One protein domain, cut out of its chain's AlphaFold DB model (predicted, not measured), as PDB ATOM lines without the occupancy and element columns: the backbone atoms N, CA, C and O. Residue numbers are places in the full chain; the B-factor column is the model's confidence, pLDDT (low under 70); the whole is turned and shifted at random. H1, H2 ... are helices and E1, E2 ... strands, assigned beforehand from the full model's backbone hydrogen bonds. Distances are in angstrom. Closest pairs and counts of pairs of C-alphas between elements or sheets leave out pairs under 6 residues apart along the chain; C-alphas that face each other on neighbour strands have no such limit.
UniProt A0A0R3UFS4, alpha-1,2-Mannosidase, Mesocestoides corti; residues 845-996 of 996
ATOM      1  N   CYS A 845     -14.585  38.806 -20.745       68.62
ATOM      2  CA  CYS A 845     -13.185  38.478 -20.451       68.62
ATOM      3  C   CYS A 845     -13.072  36.970 -20.312       68.62
ATOM      4  O   CYS A 845     -13.807  36.354 -19.540       68.62
ATOM      5  N   LEU A 846     -12.128  36.391 -21.040       80.00
ATOM      6  CA  LEU A 846     -11.790  34.983 -20.940       80.00
ATOM      7  C   LEU A 846     -10.439  34.855 -20.233       80.00
ATOM      8  O   LEU A 846      -9.522  35.639 -20.500       80.00
ATOM      9  N   GLU A 847     -10.308  33.880 -19.339       82.00
ATOM     10  CA  GLU A 847      -9.041  33.564 -18.678       82.00
ATOM     11  C   GLU A 847      -8.315  32.444 -19.414       82.00
ATOM     12  O   GLU A 847      -8.899  31.408 -19.742       82.00
ATOM     13  N   LEU A 848      -7.022  32.661 -19.660       82.69
ATOM     14  CA  LEU A 848      -6.104  31.659 -20.184       82.69
ATOM     15  C   LEU A 848      -5.403  30.960 -19.024       82.69
ATOM     16  O   LEU A 848      -4.545  31.543 -18.357       82.69
ATOM     17  N   LEU A 849      -5.749  29.692 -18.836       78.44
ATOM     18  CA  LEU A 849      -5.165  28.803 -17.844       78.44
ATOM     19  C   LEU A 849      -4.318  27.744 -18.548       78.44
ATOM     20  O   LEU A 849      -4.638  27.295 -19.649       78.44
ATOM     21  N   SER A 850      -3.253  27.290 -17.895       79.00
ATOM     22  CA  SER A 850      -2.486  26.150 -18.395       79.00
ATOM     23  C   SER A 850      -2.088  25.190 -17.288       79.00
ATOM     24  O   SER A 850      -1.869  25.606 -16.155       79.00
ATOM     25  N   HIS A 851      -1.987  23.903 -17.619       78.69
ATOM     26  CA  HIS A 851      -1.459  22.875 -16.725       78.69
ATOM     27  C   HIS A 851      -0.577  21.884 -17.485       78.69
ATOM     28  O   HIS A 851      -0.826  21.580 -18.653       78.69
ATOM     29  N   VAL A 852       0.450  21.355 -16.818       78.31
ATOM     30  CA  VAL A 852       1.358  20.352 -17.389       78.31
ATOM     31  C   VAL A 852       0.997  18.971 -16.851       78.31
ATOM     32  O   VAL A 852       0.748  18.803 -15.659       78.31
ATOM     33  N   ARG A 853       0.934  17.968 -17.730       77.88
ATOM     34  CA  ARG A 853       0.648  16.571 -17.366       77.88
ATOM     35  C   ARG A 853       1.893  15.699 -17.465       77.88
ATOM     36  O   ARG A 853       2.815  16.009 -18.219       77.88
ATOM     37  N   ARG A 854       1.882  14.591 -16.706       68.81
ATOM     38  CA  ARG A 854       3.005  13.649 -16.625       68.81
ATOM     39  C   ARG A 854       3.475  13.168 -17.996       68.81
ATOM     40  O   ARG A 854       2.622  12.912 -18.853       68.81
ATOM     41  N   PRO A 855       4.798  13.006 -18.181       65.69
ATOM     42  CA  PRO A 855       5.328  12.353 -19.357       65.69
ATOM     43  C   PRO A 855       4.722  10.957 -19.485       65.69
ATOM     44  O   PRO A 855       4.665  10.211 -18.508       65.69
ATOM     45  N   SER A 856       4.240  10.618 -20.676       61.94
ATOM     46  CA  SER A 856       3.671   9.303 -20.986       61.94
ATOM     47  C   SER A 856       4.461   8.660 -22.119       61.94
ATOM     48  O   SER A 856       4.917   9.351 -23.030       61.94
ATOM     49  N   SER A 857       4.604   7.336 -22.074       59.66
ATOM     50  CA  SER A 857       5.309   6.524 -23.070       59.66
ATOM     51  C   SER A 857       4.380   5.915 -24.133       59.66
ATOM     52  O   SER A 857       4.685   4.855 -24.677       59.66
ATOM     53  N   GLN A 858       3.243   6.554 -24.449       56.66
ATOM     54  CA  GLN A 858       2.295   6.038 -25.450       56.66
ATOM     55  C   GLN A 858       2.025   7.003 -26.623       56.66
ATOM     56  O   GLN A 858       1.483   8.094 -26.436       56.66
ATOM     57  N   CYS A 859       2.343   6.473 -27.817       52.94
ATOM     58  CA  CYS A 859       2.117   6.910 -29.208       52.94
ATOM     59  C   CYS A 859       3.007   8.015 -29.803       52.94
ATOM     60  O   CYS A 859       3.348   9.003 -29.159       52.94
ATOM     61  N   SER A 860       3.336   7.815 -31.089       53.97
ATOM     62  CA  SER A 860       4.160   8.687 -31.923       53.97
ATOM     63  C   SER A 860       3.358   9.827 -32.555       53.97
ATOM     64  O   SER A 860       2.205   9.679 -32.954       53.97
ATOM     65  N   THR A 861       4.035  10.953 -32.736       50.12
ATOM     66  CA  THR A 861       3.926  11.809 -33.920       50.12
ATOM     67  C   THR A 861       5.346  12.068 -34.411       50.12
ATOM     68  O   THR A 861       6.260  12.215 -33.607       50.12
ATOM     69  N   ARG A 862       5.577  12.115 -35.732       54.66
ATOM     70  CA  ARG A 862       6.887  12.539 -36.283       54.66
ATOM     71  C   ARG A 862       7.189  14.010 -35.994       54.66
ATOM     72  O   ARG A 862       8.346  14.422 -36.027       54.66
ATOM     73  N   GLU A 863       6.146  14.795 -35.764       59.41
ATOM     74  CA  GLU A 863       6.241  16.214 -35.467       59.41
ATOM     75  C   GLU A 863       6.509  16.430 -33.985       59.41
ATOM     76  O   GLU A 863       5.889  15.786 -33.135       59.41
ATOM     77  N   ARG A 864       7.427  17.362 -33.690       72.38
ATOM     78  CA  ARG A 864       7.850  17.646 -32.317       72.38
ATOM     79  C   ARG A 864       6.804  18.392 -31.479       72.38
ATOM     80  O   ARG A 864       6.986  18.528 -30.269       72.38
ATOM     81  N   ILE A 865       5.730  18.867 -32.114       74.69
ATOM     82  CA  ILE A 865       4.603  19.581 -31.506       74.69
ATOM     83  C   ILE A 865       3.304  19.055 -32.124       74.69
ATOM     84  O   ILE A 865       3.173  19.041 -33.342       74.69
ATOM     85  N   VAL A 866       2.334  18.668 -31.294       74.75
ATOM     86  CA  VAL A 866       1.013  18.181 -31.733       74.75
ATOM     87  C   VAL A 866      -0.078  18.859 -30.940       74.75
ATOM     88  O   VAL A 866      -0.013  18.873 -29.713       74.75
ATOM     89  N   VAL A 867      -1.127  19.328 -31.610       75.12
ATOM     90  CA  VAL A 867      -2.274  19.965 -30.954       75.12
ATOM     91  C   VAL A 867      -3.537  19.141 -31.189       75.12
ATOM     92  O   VAL A 867      -3.919  18.891 -32.331       75.12
ATOM     93  N   LYS A 868      -4.189  18.715 -30.103       72.19
ATOM     94  CA  LYS A 868      -5.507  18.063 -30.126       72.19
ATOM     95  C   LYS A 868      -6.519  18.917 -29.373       72.19
ATOM     96  O   LYS A 868      -6.338  19.186 -28.188       72.19
ATOM     97  N   GLU A 869      -7.591  19.298 -30.048       71.44
ATOM     98  CA  GLU A 869      -8.721  20.003 -29.444       71.44
ATOM     99  C   GLU A 869      -9.626  19.021 -28.681       71.44
ATOM    100  O   GLU A 869      -9.841  17.888 -29.117       71.44
ATOM    101  N   SER A 870     -10.137  19.437 -27.523       66.25
ATOM    102  CA  SER A 870     -11.098  18.685 -26.716       66.25
ATOM    103  C   SER A 870     -12.236  19.615 -26.310       66.25
ATOM    104  O   SER A 870     -12.038  20.509 -25.492       66.25
ATOM    105  N   LEU A 871     -13.432  19.386 -26.853       56.41
ATOM    106  CA  LEU A 871     -14.636  20.140 -26.502       56.41
ATOM    107  C   LEU A 871     -15.253  19.564 -25.222       56.41
ATOM    108  O   LEU A 871     -15.752  18.438 -25.216       56.41
ATOM    109  N   SER A 872     -15.240  20.338 -24.139       54.66
ATOM    110  CA  SER A 872     -15.994  20.062 -22.910       54.66
ATOM    111  C   SER A 872     -16.977  21.206 -22.658       54.66
ATOM    112  O   SER A 872     -16.642  22.350 -22.940       54.66
ATOM    113  N   GLN A 873     -18.197  20.915 -22.182       52.47
ATOM    114  CA  GLN A 873     -19.290  21.892 -22.004       52.47
ATOM    115  C   GLN A 873     -18.819  23.205 -21.339       52.47
ATOM    116  O   GLN A 873     -18.669  23.255 -20.123       52.47
ATOM    117  N   GLY A 874     -18.627  24.259 -22.142       58.47
ATOM    118  CA  GLY A 874     -18.393  25.637 -21.690       58.47
ATOM    119  C   GLY A 874     -16.953  26.171 -21.774       58.47
ATOM    120  O   GLY A 874     -16.805  27.388 -21.825       58.47
ATOM    121  N   ASP A 875     -15.932  25.309 -21.869       64.62
ATOM    122  CA  ASP A 875     -14.502  25.688 -21.893       64.62
ATOM    123  C   ASP A 875     -13.811  25.131 -23.160       64.62
ATOM    124  O   ASP A 875     -13.932  23.937 -23.459       64.62
ATOM    125  N   ASP A 876     -13.030  25.956 -23.871       71.94
ATOM    126  CA  ASP A 876     -12.180  25.472 -24.970       71.94
ATOM    127  C   ASP A 876     -10.865  24.937 -24.404       71.94
ATOM    128  O   ASP A 876     -10.141  25.648 -23.703       71.94
ATOM    129  N   THR A 877     -10.531  23.687 -24.720       78.31
ATOM    130  CA  THR A 877      -9.304  23.047 -24.233       78.31
ATOM    131  C   THR A 877      -8.464  22.505 -25.385       78.31
ATOM    132  O   THR A 877      -8.914  21.652 -26.153       78.31
ATOM    133  N   TRP A 878      -7.198  22.925 -25.448       82.81
ATOM    134  CA  TRP A 878      -6.197  22.408 -26.380       82.81
ATOM    135  C   TRP A 878      -5.132  21.609 -25.635       82.81
ATOM    136  O   TRP A 878      -4.441  22.106 -24.746       82.81
ATOM    137  N   ASN A 879      -4.970  20.350 -26.029       77.81
ATOM    138  CA  ASN A 879      -3.909  19.477 -25.553       77.81
ATOM    139  C   ASN A 879      -2.721  19.564 -26.511       77.81
ATOM    140  O   ASN A 879      -2.772  19.023 -27.617       77.81
ATOM    141  N   ILE A 880      -1.648  20.207 -26.068       80.38
ATOM    142  CA  ILE A 880      -0.415  20.396 -26.825       80.38
ATOM    143  C   ILE A 880       0.613  19.388 -26.316       80.38
ATOM    144  O   ILE A 880       0.993  19.392 -25.149       80.38
ATOM    145  N   THR A 881       1.045  18.477 -27.177       77.75
ATOM    146  CA  THR A 881       2.035  17.447 -26.847       77.75
ATOM    147  C   THR A 881       3.372  17.816 -27.482       77.75
ATOM    148  O   THR A 881       3.419  18.089 -28.678       77.75
ATOM    149  N   LEU A 882       4.436  17.838 -26.678       78.00
ATOM    150  CA  LEU A 882       5.812  18.122 -27.079       78.00
ATOM    151  C   LEU A 882       6.654  16.843 -26.990       78.00
ATOM    152  O   LEU A 882       6.696  16.212 -25.931       78.00
ATOM    153  N   GLY A 883       7.341  16.463 -28.066       69.38
ATOM    154  CA  GLY A 883       8.358  15.402 -28.033       69.38
ATOM    155  C   GLY A 883       8.681  14.780 -29.395       69.38
ATOM    156  O   GLY A 883       7.994  15.086 -30.360       69.38
ATOM    157  N   PRO A 884       9.730  13.941 -29.511       69.50
ATOM    158  CA  PRO A 884      10.532  13.369 -28.426       69.50
ATOM    159  C   PRO A 884      11.396  14.405 -27.691       69.50
ATOM    160  O   PRO A 884      12.010  15.260 -28.329       69.50
ATOM    161  N   VAL A 885      11.409  14.334 -26.356       69.69
ATOM    162  CA  VAL A 885      12.262  15.152 -25.476       69.69
ATOM    163  C   VAL A 885      13.243  14.224 -24.758       69.69
ATOM    164  O   VAL A 885      12.808  13.356 -23.998       69.69
ATOM    165  N   ASP A 886      14.541  14.406 -25.017       69.06
ATOM    166  CA  ASP A 886      15.615  13.557 -24.473       69.06
ATOM    167  C   ASP A 886      15.868  13.820 -22.976       69.06
ATOM    168  O   ASP A 886      16.167  12.894 -22.227       69.06
ATOM    169  N   ASP A 887      15.692  15.067 -22.530       75.00
ATOM    170  CA  ASP A 887      15.861  15.497 -21.138       75.00
ATOM    171  C   ASP A 887      14.586  16.176 -20.621       75.00
ATOM    172  O   ASP A 887      14.411  17.396 -20.691       75.00
ATOM    173  N   VAL A 888      13.666  15.364 -20.106       74.38
ATOM    174  CA  VAL A 888      12.401  15.825 -19.511       74.38
ATOM    175  C   VAL A 888      12.641  16.674 -18.257       74.38
ATOM    176  O   VAL A 888      11.857  17.585 -17.972       74.38
ATOM    177  N   GLU A 889      13.726  16.412 -17.526       76.25
ATOM    178  CA  GLU A 889      14.044  17.115 -16.286       76.25
ATOM    179  C   GLU A 889      14.424  18.572 -16.541       76.25
ATOM    180  O   GLU A 889      14.265  19.389 -15.642       76.25
ATOM    181  N   SER A 890      14.856  18.951 -17.744       79.38
ATOM    182  CA  SER A 890      15.090  20.361 -18.092       79.38
ATOM    183  C   SER A 890      13.804  21.205 -18.179       79.38
ATOM    184  O   SER A 890      13.843  22.418 -17.967       79.38
ATOM    185  N   PHE A 891      12.646  20.581 -18.429       76.88
ATOM    186  CA  PHE A 891      11.375  21.280 -18.657       76.88
ATOM    187  C   PHE A 891      10.499  21.376 -17.405       76.88
ATOM    188  O   PHE A 891       9.788  22.373 -17.239       76.88
ATOM    189  N   VAL A 892      10.514  20.363 -16.535       80.31
ATOM    190  CA  VAL A 892       9.586  20.254 -15.396       80.31
ATOM    191  C   VAL A 892      10.282  19.827 -14.105       80.31
ATOM    192  O   VAL A 892      11.224  19.040 -14.119       80.31
ATOM    193  N   HIS A 893       9.794  20.333 -12.975       80.19
ATOM    194  CA  HIS A 893      10.016  19.769 -11.651       80.19
ATOM    195  C   HIS A 893       8.918  18.755 -11.337       80.19
ATOM    196  O   HIS A 893       7.749  18.963 -11.672       80.19
ATOM    197  N   VAL A 894       9.310  17.666 -10.679       74.31
ATOM    198  CA  VAL A 894       8.397  16.653 -10.152       74.31
ATOM    199  C   VAL A 894       8.381  16.793  -8.640       74.31
ATOM    200  O   VAL A 894       9.421  16.643  -8.004       74.31
ATOM    201  N   ASP A 895       7.219  17.079  -8.064       72.69
ATOM    202  CA  ASP A 895       7.040  16.955  -6.620       72.69
ATOM    203  C   ASP A 895       6.896  15.464  -6.281       72.69
ATOM    204  O   ASP A 895       5.932  14.814  -6.690       72.69
ATOM    205  N   GLU A 896       7.868  14.904  -5.560       68.62
ATOM    206  CA  GLU A 896       7.896  13.482  -5.200       68.62
ATOM    207  C   GLU A 896       6.769  13.072  -4.230       68.62
ATOM    208  O   GLU A 896       6.418  11.893  -4.177       68.62
ATOM    209  N   GLN A 897       6.162  14.016  -3.495       67.06
ATOM    210  CA  GLN A 897       5.101  13.743  -2.516       67.06
ATOM    211  C   GLN A 897       3.694  13.847  -3.120       67.06
ATOM    212  O   GLN A 897       2.862  12.967  -2.895       67.06
ATOM    213  N   SER A 898       3.414  14.900  -3.898       67.31
ATOM    214  CA  SER A 898       2.103  15.097  -4.548       67.31
ATOM    215  C   SER A 898       2.031  14.488  -5.951       67.31
ATOM    216  O   SER A 898       0.948  14.255  -6.499       67.31
ATOM    217  N   GLY A 899       3.189  14.231  -6.563       63.75
ATOM    218  CA  GLY A 899       3.312  13.762  -7.933       63.75
ATOM    219  C   GLY A 899       2.831  14.774  -8.984       63.75
ATOM    220  O   GLY A 899       2.540  14.364 -10.117       63.75
ATOM    221  N   SER A 900       2.697  16.047  -8.605       67.25
ATOM    222  CA  SER A 900       2.365  17.167  -9.488       67.25
ATOM    223  C   SER A 900       3.593  17.633 -10.280       67.25
ATOM    224  O   SER A 900       4.735  17.377  -9.893       67.25
ATOM    225  N   LEU A 901       3.354  18.262 -11.436       72.50
ATOM    226  CA  LEU A 901       4.409  18.798 -12.294       72.50
ATOM    227  C   LEU A 901       4.306  20.307 -12.412       72.50
ATOM    228  O   LEU A 901       3.260  20.826 -12.810       72.50
ATOM    229  N   THR A 902       5.419  20.986 -12.172       75.94
ATOM    230  CA  THR A 902       5.556  22.430 -12.372       75.94
ATOM    231  C   THR A 902       6.627  22.703 -13.430       75.94
ATOM    232  O   THR A 902       7.648  22.017 -13.461       75.94
ATOM    233  N   PRO A 903       6.430  23.647 -14.367       78.38
ATOM    234  CA  PRO A 903       7.477  24.007 -15.318       78.38
ATOM    235  C   PRO A 903       8.680  24.617 -14.586       78.38
ATOM    236  O   PRO A 903       8.498  25.397 -13.659       78.38
ATOM    237  N   LYS A 904       9.902  24.306 -15.031       78.56
ATOM    238  CA  LYS A 904      11.138  24.892 -14.477       78.56
ATOM    239  C   LYS A 904      11.370  26.332 -14.914       78.56
ATOM    240  O   LYS A 904      11.753  27.179 -14.119       78.56
ATOM    241  N   SER A 905      11.189  26.595 -16.205       80.94
ATOM    242  CA  SER A 905      11.456  27.902 -16.802       80.94
ATOM    243  C   SER A 905      10.597  28.103 -18.051       80.94
ATOM    244  O   SER A 905      10.699  27.302 -18.983       80.94
ATOM    245  N   PRO A 906       9.788  29.175 -18.132       80.38
ATOM    246  CA  PRO A 906       9.026  29.514 -19.337       80.38
ATOM    247  C   PRO A 906       9.911  29.708 -20.579       80.38
ATOM    248  O   PRO A 906       9.471  29.436 -21.696       80.38
ATOM    249  N   ILE A 907      11.167  30.137 -20.388       79.62
ATOM    250  CA  ILE A 907      12.121  30.417 -21.471       79.62
ATOM    251  C   ILE A 907      12.485  29.127 -22.212       79.62
ATOM    252  O   ILE A 907      12.332  29.080 -23.431       79.62
ATOM    253  N   VAL A 908      12.855  28.066 -21.485       82.25
ATOM    254  CA  VAL A 908      13.242  26.756 -22.053       82.25
ATOM    255  C   VAL A 908      12.111  26.166 -22.903       82.25
ATOM    256  O   VAL A 908      12.325  25.685 -24.017       82.25
ATOM    257  N   TRP A 909      10.873  26.283 -22.418       85.06
ATOM    258  CA  TRP A 909       9.683  25.887 -23.171       85.06
ATOM    259  C   TRP A 909       9.486  26.732 -24.432       85.06
ATOM    260  O   TRP A 909       9.222  26.187 -25.505       85.06
ATOM    261  N   SER A 910       9.631  28.055 -24.323       81.81
ATOM    262  CA  SER A 910       9.471  28.964 -25.459       81.81
ATOM    263  C   SER A 910      10.520  28.724 -26.553       81.81
ATOM    264  O   SER A 910      10.183  28.758 -27.735       81.81
ATOM    265  N   GLU A 911      11.767  28.412 -26.192       84.19
ATOM    266  CA  GLU A 911      12.841  28.109 -27.142       84.19
ATOM    267  C   GLU A 911      12.576  26.805 -27.894       84.19
ATOM    268  O   GLU A 911      12.669  26.771 -29.125       84.19
ATOM    269  N   PHE A 912      12.161  25.756 -27.178       83.69
ATOM    270  CA  PHE A 912      11.797  24.484 -27.795       83.69
ATOM    271  C   PHE A 912      10.645  24.654 -28.792       83.69
ATOM    272  O   PHE A 912      10.728  24.179 -29.927       83.69
ATOM    273  N   ILE A 913       9.593  25.376 -28.400       82.06
ATOM    274  CA  ILE A 913       8.437  25.643 -29.264       82.06
ATOM    275  C   ILE A 913       8.847  26.507 -30.464       82.06
ATOM    276  O   ILE A 913       8.418  26.245 -31.586       82.06
ATOM    277  N   ALA A 914       9.721  27.499 -30.273       83.38
ATOM    278  CA  ALA A 914      10.171  28.384 -31.344       83.38
ATOM    279  C   ALA A 914      10.999  27.649 -32.406       83.38
ATOM    280  O   ALA A 914      10.880  27.962 -33.594       83.38
ATOM    281  N   GLN A 915      11.828  26.688 -31.998       84.38
ATOM    282  CA  GLN A 915      12.654  25.888 -32.907       84.38
ATOM    283  C   GLN A 915      11.834  24.873 -33.710       84.38
ATOM    284  O   GLN A 915      12.171  24.587 -34.856       84.38
ATOM    285  N   HIS A 916      10.746  24.361 -33.132       79.12
ATOM    286  CA  HIS A 916       9.975  23.251 -33.696       79.12
ATOM    287  C   HIS A 916       8.575  23.636 -34.182       79.12
ATOM    288  O   HIS A 916       7.775  22.759 -34.508       79.12
ATOM    289  N   TRP A 917       8.276  24.935 -34.238       79.06
ATOM    290  CA  TRP A 917       7.003  25.440 -34.739       79.06
ATOM    291  C   TRP A 917       6.778  25.012 -36.203       79.06
ATOM    292  O   TRP A 917       7.642  25.295 -37.040       79.06
ATOM    293  N   PRO A 918       5.642  24.380 -36.549       71.31
ATOM    294  CA  PRO A 918       5.377  23.933 -37.916       71.31
ATOM    295  C   PRO A 918       5.337  25.095 -38.918       71.31
ATOM    296  O   PRO A 918       4.772  26.155 -38.649       71.31
ATOM    297  N   SER A 919       5.916  24.893 -40.105       60.69
ATOM    298  CA  SER A 919       6.032  25.925 -41.148       60.69
ATOM    299  C   SER A 919       4.726  26.220 -41.899       60.69
ATOM    300  O   SER A 919       4.652  27.219 -42.609       60.69
ATOM    301  N   THR A 920       3.698  25.381 -41.746       58.56
ATOM    302  CA  THR A 920       2.412  25.440 -42.470       58.56
ATOM    303  C   THR A 920       1.249  26.019 -41.652       58.56
ATOM    304  O   THR A 920       0.101  25.944 -42.089       58.56
ATOM    305  N   ALA A 921       1.505  26.599 -40.474       55.59
ATOM    306  CA  ALA A 921       0.455  27.194 -39.646       55.59
ATOM    307  C   ALA A 921      -0.218  28.386 -40.360       55.59
ATOM    308  O   ALA A 921       0.447  29.317 -40.813       55.59
ATOM    309  N   TYR A 922      -1.546  28.334 -40.471       59.75
ATOM    310  CA  TYR A 922      -2.371  29.306 -41.185       59.75
ATOM    311  C   TYR A 922      -2.325  30.689 -40.507       59.75
ATOM    312  O   TYR A 922      -2.862  30.858 -39.418       59.75
ATOM    313  N   GLY A 923      -1.719  31.675 -41.177       59.97
ATOM    314  CA  GLY A 923      -1.757  33.098 -40.810       59.97
ATOM    315  C   GLY A 923      -0.395  33.705 -40.451       59.97
ATOM    316  O   GLY A 923       0.397  33.120 -39.710       59.97
ATOM    317  N   ASP A 924      -0.134  34.921 -40.944       62.84
ATOM    318  CA  ASP A 924       1.049  35.697 -40.565       62.84
ATOM    319  C   ASP A 924       1.060  35.925 -39.039       62.84
ATOM    320  O   ASP A 924       0.073  36.388 -38.463       62.84
ATOM    321  N   GLN A 925       2.198  35.650 -38.387       74.81
ATOM    322  CA  GLN A 925       2.477  35.930 -36.960       74.81
ATOM    323  C   GLN A 925       1.866  34.961 -35.921       74.81
ATOM    324  O   GLN A 925       1.956  35.244 -34.724       74.81
ATOM    325  N   CYS A 926       1.305  33.806 -36.317       83.06
ATOM    326  CA  CYS A 926       0.801  32.806 -35.354       83.06
ATOM    327  C   CYS A 926       1.889  32.254 -34.420       83.06
ATOM    328  O   CYS A 926       1.651  32.095 -33.224       83.06
ATOM    329  N   LYS A 927       3.097  32.006 -34.941       84.94
ATOM    330  CA  LYS A 927       4.244  31.537 -34.148       84.94
ATOM    331  C   LYS A 927       4.544  32.483 -32.986       84.94
ATOM    332  O   LYS A 927       4.638  32.058 -31.840       84.94
ATOM    333  N   ASP A 928       4.674  33.768 -33.289       87.25
ATOM    334  CA  ASP A 928       5.081  34.781 -32.319       87.25
ATOM    335  C   ASP A 928       4.006  35.030 -31.253       87.25
ATOM    336  O   ASP A 928       4.325  35.152 -30.070       87.25
ATOM    337  N   LEU A 929       2.730  35.023 -31.663       88.44
ATOM    338  CA  LEU A 929       1.584  35.103 -30.756       88.44
ATOM    339  C   LEU A 929       1.570  33.924 -29.778       88.44
ATOM    340  O   LEU A 929       1.445  34.112 -28.569       88.44
ATOM    341  N   MET A 930       1.727  32.707 -30.297       87.06
ATOM    342  CA  MET A 930       1.673  31.500 -29.478       87.06
ATOM    343  C   MET A 930       2.857  31.404 -28.522       87.06
ATOM    344  O   MET A 930       2.669  31.047 -27.362       87.06
ATOM    345  N   LEU A 931       4.055  31.810 -28.949       88.44
ATOM    346  CA  LEU A 931       5.208  31.906 -28.056       88.44
ATOM    347  C   LEU A 931       4.967  32.877 -26.894       88.44
ATOM    348  O   LEU A 931       5.358  32.576 -25.769       88.44
ATOM    349  N   ALA A 932       4.295  34.004 -27.142       89.69
ATOM    350  CA  ALA A 932       3.967  34.967 -26.093       89.69
ATOM    351  C   ALA A 932       2.931  34.403 -25.111       89.69
ATOM    352  O   ALA A 932       3.082  34.561 -23.899       89.69
ATOM    353  N   ILE A 933       1.925  33.687 -25.623       88.69
ATOM    354  CA  ILE A 933       0.921  32.998 -24.803       88.69
ATOM    355  C   ILE A 933       1.582  31.952 -23.912       88.69
ATOM    356  O   ILE A 933       1.344  31.973 -22.708       88.69
ATOM    357  N   PHE A 934       2.443  31.090 -24.457       86.69
ATOM    358  CA  PHE A 934       3.117  30.066 -23.656       86.69
ATOM    359  C   PHE A 934       4.015  30.666 -22.585       86.69
ATOM    360  O   PHE A 934       3.978  30.217 -21.445       86.69
ATOM    361  N   GLU A 935       4.785  31.701 -22.916       87.69
ATOM    362  CA  GLU A 935       5.631  32.385 -21.940       87.69
ATOM    363  C   GLU A 935       4.793  32.968 -20.789       87.69
ATOM    364  O   GLU A 935       5.135  32.787 -19.619       87.69
ATOM    365  N   ALA A 936       3.652  33.591 -21.099       87.81
ATOM    366  CA  ALA A 936       2.737  34.136 -20.105       87.81
ATOM    367  C   ALA A 936       2.067  33.052 -19.252       87.81
ATOM    368  O   ALA A 936       2.110  33.126 -18.025       87.81
ATOM    369  N   THR A 937       1.465  32.031 -19.863       85.50
ATOM    370  CA  THR A 937       0.695  31.020 -19.128       85.50
ATOM    371  C   THR A 937       1.598  30.069 -18.340       85.50
ATOM    372  O   THR A 937       1.268  29.725 -17.209       85.50
ATOM    373  N   LEU A 938       2.783  29.711 -18.852       84.19
ATOM    374  CA  LEU A 938       3.757  28.900 -18.106       84.19
ATOM    375  C   LEU A 938       4.345  29.662 -16.916       84.19
ATOM    376  O   LEU A 938       4.531  29.064 -15.858       84.19
ATOM    377  N   SER A 939       4.562  30.980 -17.048       83.12
ATOM    378  CA  SER A 939       4.974  31.829 -15.919       83.12
ATOM    379  C   SER A 939       3.949  31.795 -14.780       83.12
ATOM    380  O   SER A 939       4.323  31.925 -13.622       83.12
ATOM    381  N   GLN A 940       2.657  31.576 -15.063       76.75
ATOM    382  CA  GLN A 940       1.641  31.429 -14.014       76.75
ATOM    383  C   GLN A 940       1.814  30.135 -13.204       76.75
ATOM    384  O   GLN A 940       1.551  30.160 -12.007       76.75
ATOM    385  N   ILE A 941       2.307  29.049 -13.812       73.56
ATOM    386  CA  ILE A 941       2.440  27.736 -13.155       73.56
ATOM    387  C   ILE A 941       3.735  27.614 -12.332       73.56
ATOM    388  O   ILE A 941       3.740  26.928 -11.317       73.56
ATOM    389  N   VAL A 942       4.833  28.252 -12.761       68.88
ATOM    390  CA  VAL A 942       6.169  28.077 -12.144       68.88
ATOM    391  C   VAL A 942       6.195  28.506 -10.665       68.88
ATOM    392  O   VAL A 942       6.766  27.792  -9.848       68.88
ATOM    393  N   ASP A 943       5.520  29.599 -10.281       58.66
ATOM    394  CA  ASP A 943       5.463  30.054  -8.872       58.66
ATOM    395  C   ASP A 943       4.243  29.505  -8.100       58.66
ATOM    396  O   ASP A 943       3.440  30.272  -7.567       58.66
ATOM    397  N   ALA A 944       4.063  28.182  -8.057       51.88
ATOM    398  CA  ALA A 944       2.934  27.555  -7.354       51.88
ATOM    399  C   ALA A 944       2.950  27.759  -5.817       51.88
ATOM    400  O   ALA A 944       1.892  27.713  -5.191       51.88
ATOM    401  N   ASP A 945       4.112  28.056  -5.219       47.31
ATOM    402  CA  ASP A 945       4.292  28.255  -3.766       47.31
ATOM    403  C   ASP A 945       3.912  29.663  -3.257       47.31
ATOM    404  O   ASP A 945       4.001  29.941  -2.059       47.31
ATOM    405  N   ARG A 946       3.468  30.577  -4.134       51.25
ATOM    406  CA  ARG A 946       2.945  31.901  -3.743       51.25
ATOM    407  C   ARG A 946       1.461  32.015  -4.108       51.25
ATOM    408  O   ARG A 946       1.105  31.699  -5.242       51.25
ATOM    409  N   PRO A 947       0.580  32.527  -3.224       48.56
ATOM    410  CA  PRO A 947      -0.805  32.810  -3.590       48.56
ATOM    411  C   PRO A 947      -0.832  33.917  -4.657       48.56
ATOM    412  O   PRO A 947      -0.757  35.105  -4.348       48.56
ATOM    413  N   LYS A 948      -0.897  33.544  -5.943       51.69
ATOM    414  CA  LYS A 948      -1.017  34.511  -7.039       51.69
ATOM    415  C   LYS A 948      -2.371  35.199  -6.934       51.69
ATOM    416  O   LYS A 948      -3.414  34.557  -7.015       51.69
ATOM    417  N   SER A 949      -2.347  36.517  -6.748       53.91
ATOM    418  CA  SER A 949      -3.556  37.340  -6.778       53.91
ATOM    419  C   SER A 949      -4.336  37.106  -8.081       53.91
ATOM    420  O   SER A 949      -3.737  36.915  -9.143       53.91
ATOM    421  N   GLN A 950      -5.664  37.225  -8.025       57.00
ATOM    422  CA  GLN A 950      -6.575  37.153  -9.184       57.00
ATOM    423  C   GLN A 950      -6.208  38.145 -10.319       57.00
ATOM    424  O   GLN A 950      -6.717  38.066 -11.434       57.00
ATOM    425  N   ALA A 951      -5.305  39.096 -10.049       55.22
ATOM    426  CA  ALA A 951      -4.851  40.134 -10.962       55.22
ATOM    427  C   ALA A 951      -3.649  39.750 -11.858       55.22
ATOM    428  O   ALA A 951      -3.349  40.504 -12.779       55.22
ATOM    429  N   SER A 952      -2.949  38.629 -11.636       61.59
ATOM    430  CA  SER A 952      -1.823  38.178 -12.497       61.59
ATOM    431  C   SER A 952      -2.198  37.028 -13.446       61.59
ATOM    432  O   SER A 952      -1.337  36.294 -13.927       61.59
ATOM    433  N   VAL A 953      -3.493  36.872 -13.730       75.06
ATOM    434  CA  VAL A 953      -4.012  35.920 -14.722       75.06
ATOM    435  C   VAL A 953      -3.984  36.551 -16.116       75.06
ATOM    436  O   VAL A 953      -4.310  37.728 -16.283       75.06
ATOM    437  N   THR A 954      -3.615  35.767 -17.132       84.25
ATOM    438  CA  THR A 954      -3.676  36.191 -18.535       84.25
ATOM    439  C   THR A 954      -5.137  36.267 -18.975       84.25
ATOM    440  O   THR A 954      -5.823  35.248 -19.046       84.25
ATOM    441  N   LYS A 955      -5.602  37.472 -19.306       83.75
ATOM    442  CA  LYS A 955      -6.964  37.745 -19.778       83.75
ATOM    443  C   LYS A 955      -6.955  38.073 -21.265       83.75
ATOM    444  O   LYS A 955      -6.125  38.858 -21.724       83.75
ATOM    445  N   VAL A 956      -7.903  37.508 -22.004       83.75
ATOM    446  CA  VAL A 956      -8.060  37.721 -23.449       83.75
ATOM    447  C   VAL A 956      -9.508  38.011 -23.822       83.75
ATOM    448  O   VAL A 956     -10.440  37.635 -23.111       83.75
ATOM    449  N   SER A 957      -9.695  38.707 -24.944       81.38
ATOM    450  CA  SER A 957     -11.012  38.950 -25.537       81.38
ATOM    451  C   SER A 957     -11.481  37.739 -26.352       81.38
ATOM    452  O   SER A 957     -10.695  36.843 -26.681       81.38
ATOM    453  N   ARG A 958     -12.765  37.730 -26.739       77.62
ATOM    454  CA  ARG A 958     -13.304  36.715 -27.659       77.62
ATOM    455  C   ARG A 958     -12.552  36.694 -28.996       77.62
ATOM    456  O   ARG A 958     -12.266  35.609 -29.492       77.62
ATOM    457  N   HIS A 959     -12.156  37.857 -29.519       82.06
ATOM    458  CA  HIS A 959     -11.370  37.952 -30.754       82.06
ATOM    459  C   HIS A 959     -10.041  37.193 -30.652       82.06
ATOM    460  O   HIS A 959      -9.706  36.386 -31.520       82.06
ATOM    461  N   TRP A 960      -9.290  37.400 -29.567       84.81
ATOM    462  CA  TRP A 960      -8.037  36.675 -29.357       84.81
ATOM    463  C   TRP A 960      -8.262  35.192 -29.097       84.81
ATOM    464  O   TRP A 960      -7.459  34.396 -29.564       84.81
ATOM    465  N   ARG A 961      -9.354  34.793 -28.434       82.75
ATOM    466  CA  ARG A 961      -9.732  33.373 -28.318       82.75
ATOM    467  C   ARG A 961      -9.938  32.732 -29.691       82.75
ATOM    468  O   ARG A 961      -9.388  31.664 -29.936       82.75
ATOM    469  N   GLU A 962     -10.665  33.380 -30.597       80.19
ATOM    470  CA  GLU A 962     -10.850  32.883 -31.967       80.19
ATOM    471  C   GLU A 962      -9.517  32.801 -32.715       80.19
ATOM    472  O   GLU A 962      -9.211  31.774 -33.313       80.19
ATOM    473  N   ARG A 963      -8.663  33.823 -32.596       83.56
ATOM    474  CA  ARG A 963      -7.337  33.833 -33.229       83.56
ATOM    475  C   ARG A 963      -6.393  32.768 -32.664       83.56
ATOM    476  O   ARG A 963      -5.634  32.160 -33.412       83.56
ATOM    477  N   ILE A 964      -6.459  32.506 -31.360       84.38
ATOM    478  CA  ILE A 964      -5.763  31.391 -30.709       84.38
ATOM    479  C   ILE A 964      -6.288  30.071 -31.262       84.38
ATOM    480  O   ILE A 964      -5.490  29.231 -31.664       84.38
ATOM    481  N   SER A 965      -7.610  29.916 -31.356       79.94
ATOM    482  CA  SER A 965      -8.238  28.732 -31.941       79.94
ATOM    483  C   SER A 965      -7.832  28.528 -33.400       79.94
ATOM    484  O   SER A 965      -7.675  27.387 -33.817       79.94
ATOM    485  N   GLU A 966      -7.639  29.595 -34.177       80.94
ATOM    486  CA  GLU A 966      -7.128  29.521 -35.547       80.94
ATOM    487  C   GLU A 966      -5.658  29.107 -35.602       80.94
ATOM    488  O   GLU A 966      -5.322  28.197 -36.361       80.94
ATOM    489  N   CYS A 967      -4.799  29.713 -34.774       81.00
ATOM    490  CA  CYS A 967      -3.381  29.357 -34.688       81.00
ATOM    491  C   CYS A 967      -3.152  27.948 -34.109       81.00
ATOM    492  O   CYS A 967      -2.115  27.342 -34.382       81.00
ATOM    493  N   LEU A 968      -4.106  27.431 -33.324       78.25
ATOM    494  CA  LEU A 968      -4.111  26.100 -32.710       78.25
ATOM    495  C   LEU A 968      -5.053  25.099 -33.400       78.25
ATOM    496  O   LEU A 968      -5.243  24.003 -32.860       78.25
ATOM    497  N   LYS A 969      -5.633  25.431 -34.572       70.62
ATOM    498  CA  LYS A 969      -6.438  24.484 -35.375       70.62
ATOM    499  C   LYS A 969      -5.689  23.153 -35.459       70.62
ATOM    500  O   LYS A 969      -4.469  23.187 -35.632       70.62
ATOM    501  N   PRO A 970      -6.379  22.004 -35.317       60.16
ATOM    502  CA  PRO A 970      -5.735  20.722 -35.072       60.16
ATOM    503  C   PRO A 970      -4.607  20.479 -36.073       60.16
ATOM    504  O   PRO A 970      -4.839  20.202 -37.247       60.16
ATOM    505  N   MET A 971      -3.373  20.565 -35.578       61.97
ATOM    506  CA  MET A 971      -2.148  20.259 -36.322       61.97
ATOM    507  C   MET A 971      -1.954  18.733 -36.375       61.97
ATOM    508  O   MET A 971      -0.865  18.219 -36.157       61.97
ATOM    509  N   ALA A 972      -3.049  17.982 -36.535       51.44
ATOM    510  CA  ALA A 972      -3.091  16.542 -36.350       51.44
ATOM    511  C   ALA A 972      -3.118  15.818 -37.700       51.44
ATOM    512  O   ALA A 972      -4.090  15.905 -38.450       51.44
ATOM    513  N   VAL A 973      -2.071  15.040 -37.968       50.69
ATOM    514  CA  VAL A 973      -2.070  13.966 -38.970       50.69
ATOM    515  C   VAL A 973      -2.289  12.632 -38.246       50.69
ATOM    516  O   VAL A 973      -1.785  12.437 -37.140       50.69
ATOM    517  N   ASN A 974      -3.043  11.713 -38.863       45.09
ATOM    518  CA  ASN A 974      -3.248  10.338 -38.391       45.09
ATOM    519  C   ASN A 974      -1.897   9.648 -38.132       45.09
ATOM    520  O   ASN A 974      -1.208   9.272 -39.079       45.09
ATOM    521  N   ALA A 975      -1.522   9.474 -36.866       45.25
ATOM    522  CA  ALA A 975      -0.324   8.734 -36.494       45.25
ATOM    523  C   ALA A 975      -0.665   7.261 -36.233       45.25
ATOM    524  O   ALA A 975      -1.578   6.955 -35.467       45.25
ATOM    525  N   THR A 976       0.051   6.366 -36.910       42.84
ATOM    526  CA  THR A 976       0.018   4.910 -36.718       42.84
ATOM    527  C   THR A 976       0.940   4.490 -35.573       42.84
ATOM    528  O   THR A 976       2.037   5.033 -35.430       42.84
ATOM    529  N   ASP A 977       0.492   3.509 -34.789       41.94
ATOM    530  CA  ASP A 977       1.160   2.984 -33.594       41.94
ATOM    531  C   ASP A 977       2.480   2.262 -33.914       41.94
ATOM    532  O   ASP A 977       2.465   1.154 -34.440       41.94
ATOM    533  N   ASP A 978       3.610   2.884 -33.559       45.53
ATOM    534  CA  ASP A 978       4.903   2.222 -33.315       45.53
ATOM    535  C   ASP A 978       5.762   3.098 -32.366       45.53
ATOM    536  O   ASP A 978       5.848   4.319 -32.535       45.53
ATOM    537  N   CYS A 979       6.328   2.491 -31.313       52.47
ATOM    538  CA  CYS A 979       6.724   3.130 -30.037       52.47
ATOM    539  C   CYS A 979       8.246   3.214 -29.810       52.47
ATOM    540  O   CYS A 979       8.920   2.279 -30.222       52.47
ATOM    541  N   LEU A 980       8.755   4.244 -29.078       53.94
ATOM    542  CA  LEU A 980       9.990   4.185 -28.237       53.94
ATOM    543  C   LEU A 980      10.402   5.465 -27.430       53.94
ATOM    544  O   LEU A 980      11.362   5.364 -26.672       53.94
ATOM    545  N   SER A 981       9.752   6.643 -27.521       59.59
ATOM    546  CA  SER A 981      10.276   7.904 -26.915       59.59
ATOM    547  C   SER A 981       9.330   8.681 -25.971       59.59
ATOM    548  O   SER A 981       8.105   8.568 -26.045       59.59
ATOM    549  N   THR A 982       9.908   9.480 -25.060       66.56
ATOM    550  CA  THR A 982       9.244  10.290 -24.012       66.56
ATOM    551  C   THR A 982       8.695  11.627 -24.522       66.56
ATOM    552  O   THR A 982       9.362  12.338 -25.274       66.56
ATOM    553  N   HIS A 983       7.486  11.998 -24.080       72.75
ATOM    554  CA  HIS A 983       6.786  13.231 -24.484       72.75
ATOM    555  C   HIS A 983       6.155  13.932 -23.273       72.75
ATOM    556  O   HIS A 983       5.756  13.260 -22.326       72.75
ATOM    557  N   ILE A 984       5.997  15.258 -23.329       76.69
ATOM    558  CA  ILE A 984       5.372  16.091 -22.284       76.69
ATOM    559  C   ILE A 984       4.092  16.725 -22.842       76.69
ATOM    560  O   ILE A 984       4.076  17.192 -23.979       76.69
ATOM    561  N   ARG A 985       3.003  16.766 -22.062       75.88
ATOM    562  CA  ARG A 985       1.737  17.380 -22.497       75.88
ATOM    563  C   ARG A 985       1.442  18.661 -21.716       75.88
ATOM    564  O   ARG A 985       1.216  18.608 -20.509       75.88
ATOM    565  N   LEU A 986       1.391  19.782 -22.428       81.56
ATOM    566  CA  LEU A 986       0.875  21.066 -21.965       81.56
ATOM    567  C   LEU A 986      -0.597  21.176 -22.359       81.56
ATOM    568  O   LEU A 986      -0.955  20.999 -23.518       81.56
ATOM    569  N   VAL A 987      -1.464  21.470 -21.403       78.69
ATOM    570  CA  VAL A 987      -2.884  21.694 -21.663       78.69
ATOM    571  C   VAL A 987      -3.168  23.173 -21.483       78.69
ATOM    572  O   VAL A 987      -2.911  23.718 -20.411       78.69
ATOM    573  N   LEU A 988      -3.684  23.805 -22.532       81.62
ATOM    574  CA  LEU A 988      -4.134  25.190 -22.530       81.62
ATOM    575  C   LEU A 988      -5.663  25.195 -22.472       81.62
ATOM    576  O   LEU A 988      -6.313  24.549 -23.292       81.62
ATOM    577  N   VAL A 989      -6.228  25.901 -21.500       78.56
ATOM    578  CA  VAL A 989      -7.672  26.002 -21.270       78.56
ATOM    579  C   VAL A 989      -8.062  27.471 -21.330       78.56
ATOM    580  O   VAL A 989      -7.471  28.295 -20.632       78.56
ATOM    581  N   VAL A 990      -9.065  27.799 -22.143       79.25
ATOM    582  CA  VAL A 990      -9.720  29.108 -22.116       79.25
ATOM    583  C   VAL A 990     -11.066  28.960 -21.424       79.25
ATOM    584  O   VAL A 990     -11.940  28.245 -21.914       79.25
ATOM    585  N   ARG A 991     -11.225  29.658 -20.297       74.56
ATOM    586  CA  ARG A 991     -12.445  29.644 -19.485       74.56
ATOM    587  C   ARG A 991     -13.164  30.986 -19.546       74.56
ATOM    588  O   ARG A 991     -12.532  32.041 -19.476       74.56
ATOM    589  N   ALA A 992     -14.490  30.950 -19.647       64.94
ATOM    590  CA  ALA A 992     -15.321  32.145 -19.531       64.94
ATOM    591  C   ALA A 992     -15.491  32.572 -18.066       64.94
ATOM    592  O   ALA A 992     -15.716  31.730 -17.199       64.94
ATOM    593  N   MET A 993     -15.397  33.877 -17.790       61.88
ATOM    594  CA  MET A 993     -15.691  34.440 -16.468       61.88
ATOM    595  C   MET A 993     -17.019  35.194 -16.451       61.88
ATOM    596  O   MET A 993     -17.349  35.895 -17.407       61.88
ATOM    597  N   ASP A 994     -17.735  35.100 -15.326       48.12
ATOM    598  CA  ASP A 994     -19.033  35.759 -15.116       48.12
ATOM    599  C   ASP A 994     -18.927  37.283 -14.876       48.12
ATOM    600  O   ASP A 994     -19.936  37.982 -14.949       48.12
ATOM    601  N   ALA A 995     -17.725  37.829 -14.629       47.09
ATOM    602  CA  ALA A 995     -17.485  39.274 -14.509       47.09
ATOM    603  C   ALA A 995     -16.085  39.699 -15.014       47.09
ATOM    604  O   ALA A 995     -15.063  39.221 -14.508       47.09
ATOM    605  N   CYS A 996     -16.059  40.618 -15.992       47.62
ATOM    606  CA  CYS A 996     -14.984  41.602 -16.192       47.62
ATOM    607  C   CYS A 996     -15.279  42.832 -15.319       47.62
ATOM    608  O   CYS A 996     -14.297  43.427 -14.838       47.62
TER     609      CYS A 996
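What this domain is: This is residues 845 to 996 of the 996 residues of the protein "alpha-1,2-Mannosidase" of Mesocestoides corti (UniProt A0A0R3UFS4). A strongly twisted wall of five antiparallel strands has two helices, H2 and H3, over one face, while H1 packs on H2 as the other half of a helical hairpin. A small two-stranded hairpin, E4 and E5, sits by E1 and the last residues of H2, and a long loop, residues 968 to 982, leads from H3 back to E7. The 152 printed residues have three named helices and seven named strands, in the order E1 E2 E3 E4 E5 H1 H2 E6 H3 E7; the large sheet runs E2 E3 E7 E1 E6. The class is mixed, helices and strands. The whole is compact, with a radius of gyration of the C-alphas of 15.5 A, and rounded, with spans of 47 by 41 by 29 A.

How they stand to each other: In the large sheet the inner strands are E3, residues 875 to 882, E7, residues 983 to 992, and E1, residues 846 to 856; the edge strands are E2, residues 865 to 872, and E6, residues 954 to 956. E7 and E1 are antiparallel at 159 degrees, with N 849 and O 989 within hydrogen-bond range at 2.9 A. E3 and E7 are antiparallel at 163 degrees, with N 878 and O 988 at 2.8 A. E2 and E3 form a hairpin, with N 868 and O 879 at 2.9 A. E6 is the antiparallel neighbour of E1 at 124 degrees, with N 848 and O 954 at 2.9 A. The strands' lines turn by 70 degrees from edge to edge. H2, residues 926 to 942, and H3, residues 958 to 967, are on the same face of this sheet, two layers, helices on one face of a sheet. H2 stands up from the sheet at 49 degrees, at a height of 8.4 A, over E1; the closest C-alphas of the two, Ser 850 and Thr 937, are 5.9 A apart. H3, also at a height of 8.4 A, runs along E1 at 12 degrees on the local plane. E6, H3 and E7 form a split strand-helix-strand unit, two strands that run the same way with a helix between them in the chain and E1 between them in the sheet; its crossover is right-handed. H2 touches H3 with residues 926 to 930 alone, closest at the C-alphas of Cys 926 and Cys 967, 5.5 A, and about perpendicular, only just, at 71 degrees. H1, residues 906 to 916, and H2 form a helical hairpin: they touch, closest at the C-alphas of Pro 906 and Glu 935, 5.2 A, with a shallow tilt of 29 degrees, opposite ways. H1 only grazes the sheet, with residues 909 to 916, and is apart from H3. E4, residues 892 to 894, and E5, residues 901 to 903, form an antiparallel hairpin, with N 893 and O 902 at 2.8 A. The closest C-alphas of E5 and H2, Pro 903 and Val 942, are 5.3 A apart. Every O i to N i+4 pair is within hydrogen-bond range in H1 and H3, and 12 of 13 in H2.

Where its parts are: E1 is 30.0 A long from C-alpha 846 at (-11.790, 34.983, -20.940) to C-alpha 856, and E7 is 29.5 A long, ending with C-alpha 992 at (-15.321, 32.145, -19.531). E2 and E3 are 22.3 A each. H2 is 24.3 A long and begins with C-alpha 926 at (0.801, 32.806, -35.354); H1 is 15.7 A and H3 14.2 A. E4, E5 and E6 have three residues each.

The domain as a whole: The C-alphas farthest apart, Asp 978 and Cys 996, are 47.3 A apart. The printed part has no cut and ends at the chain's last residue. The long links are H2 to E6, 11 residues, and H3 to E7, 15 residues. The mean pLDDT of the printed part is 71.0; 61 residues are under 70, among them 854 to 863, 942 to 952 and 970 to 982.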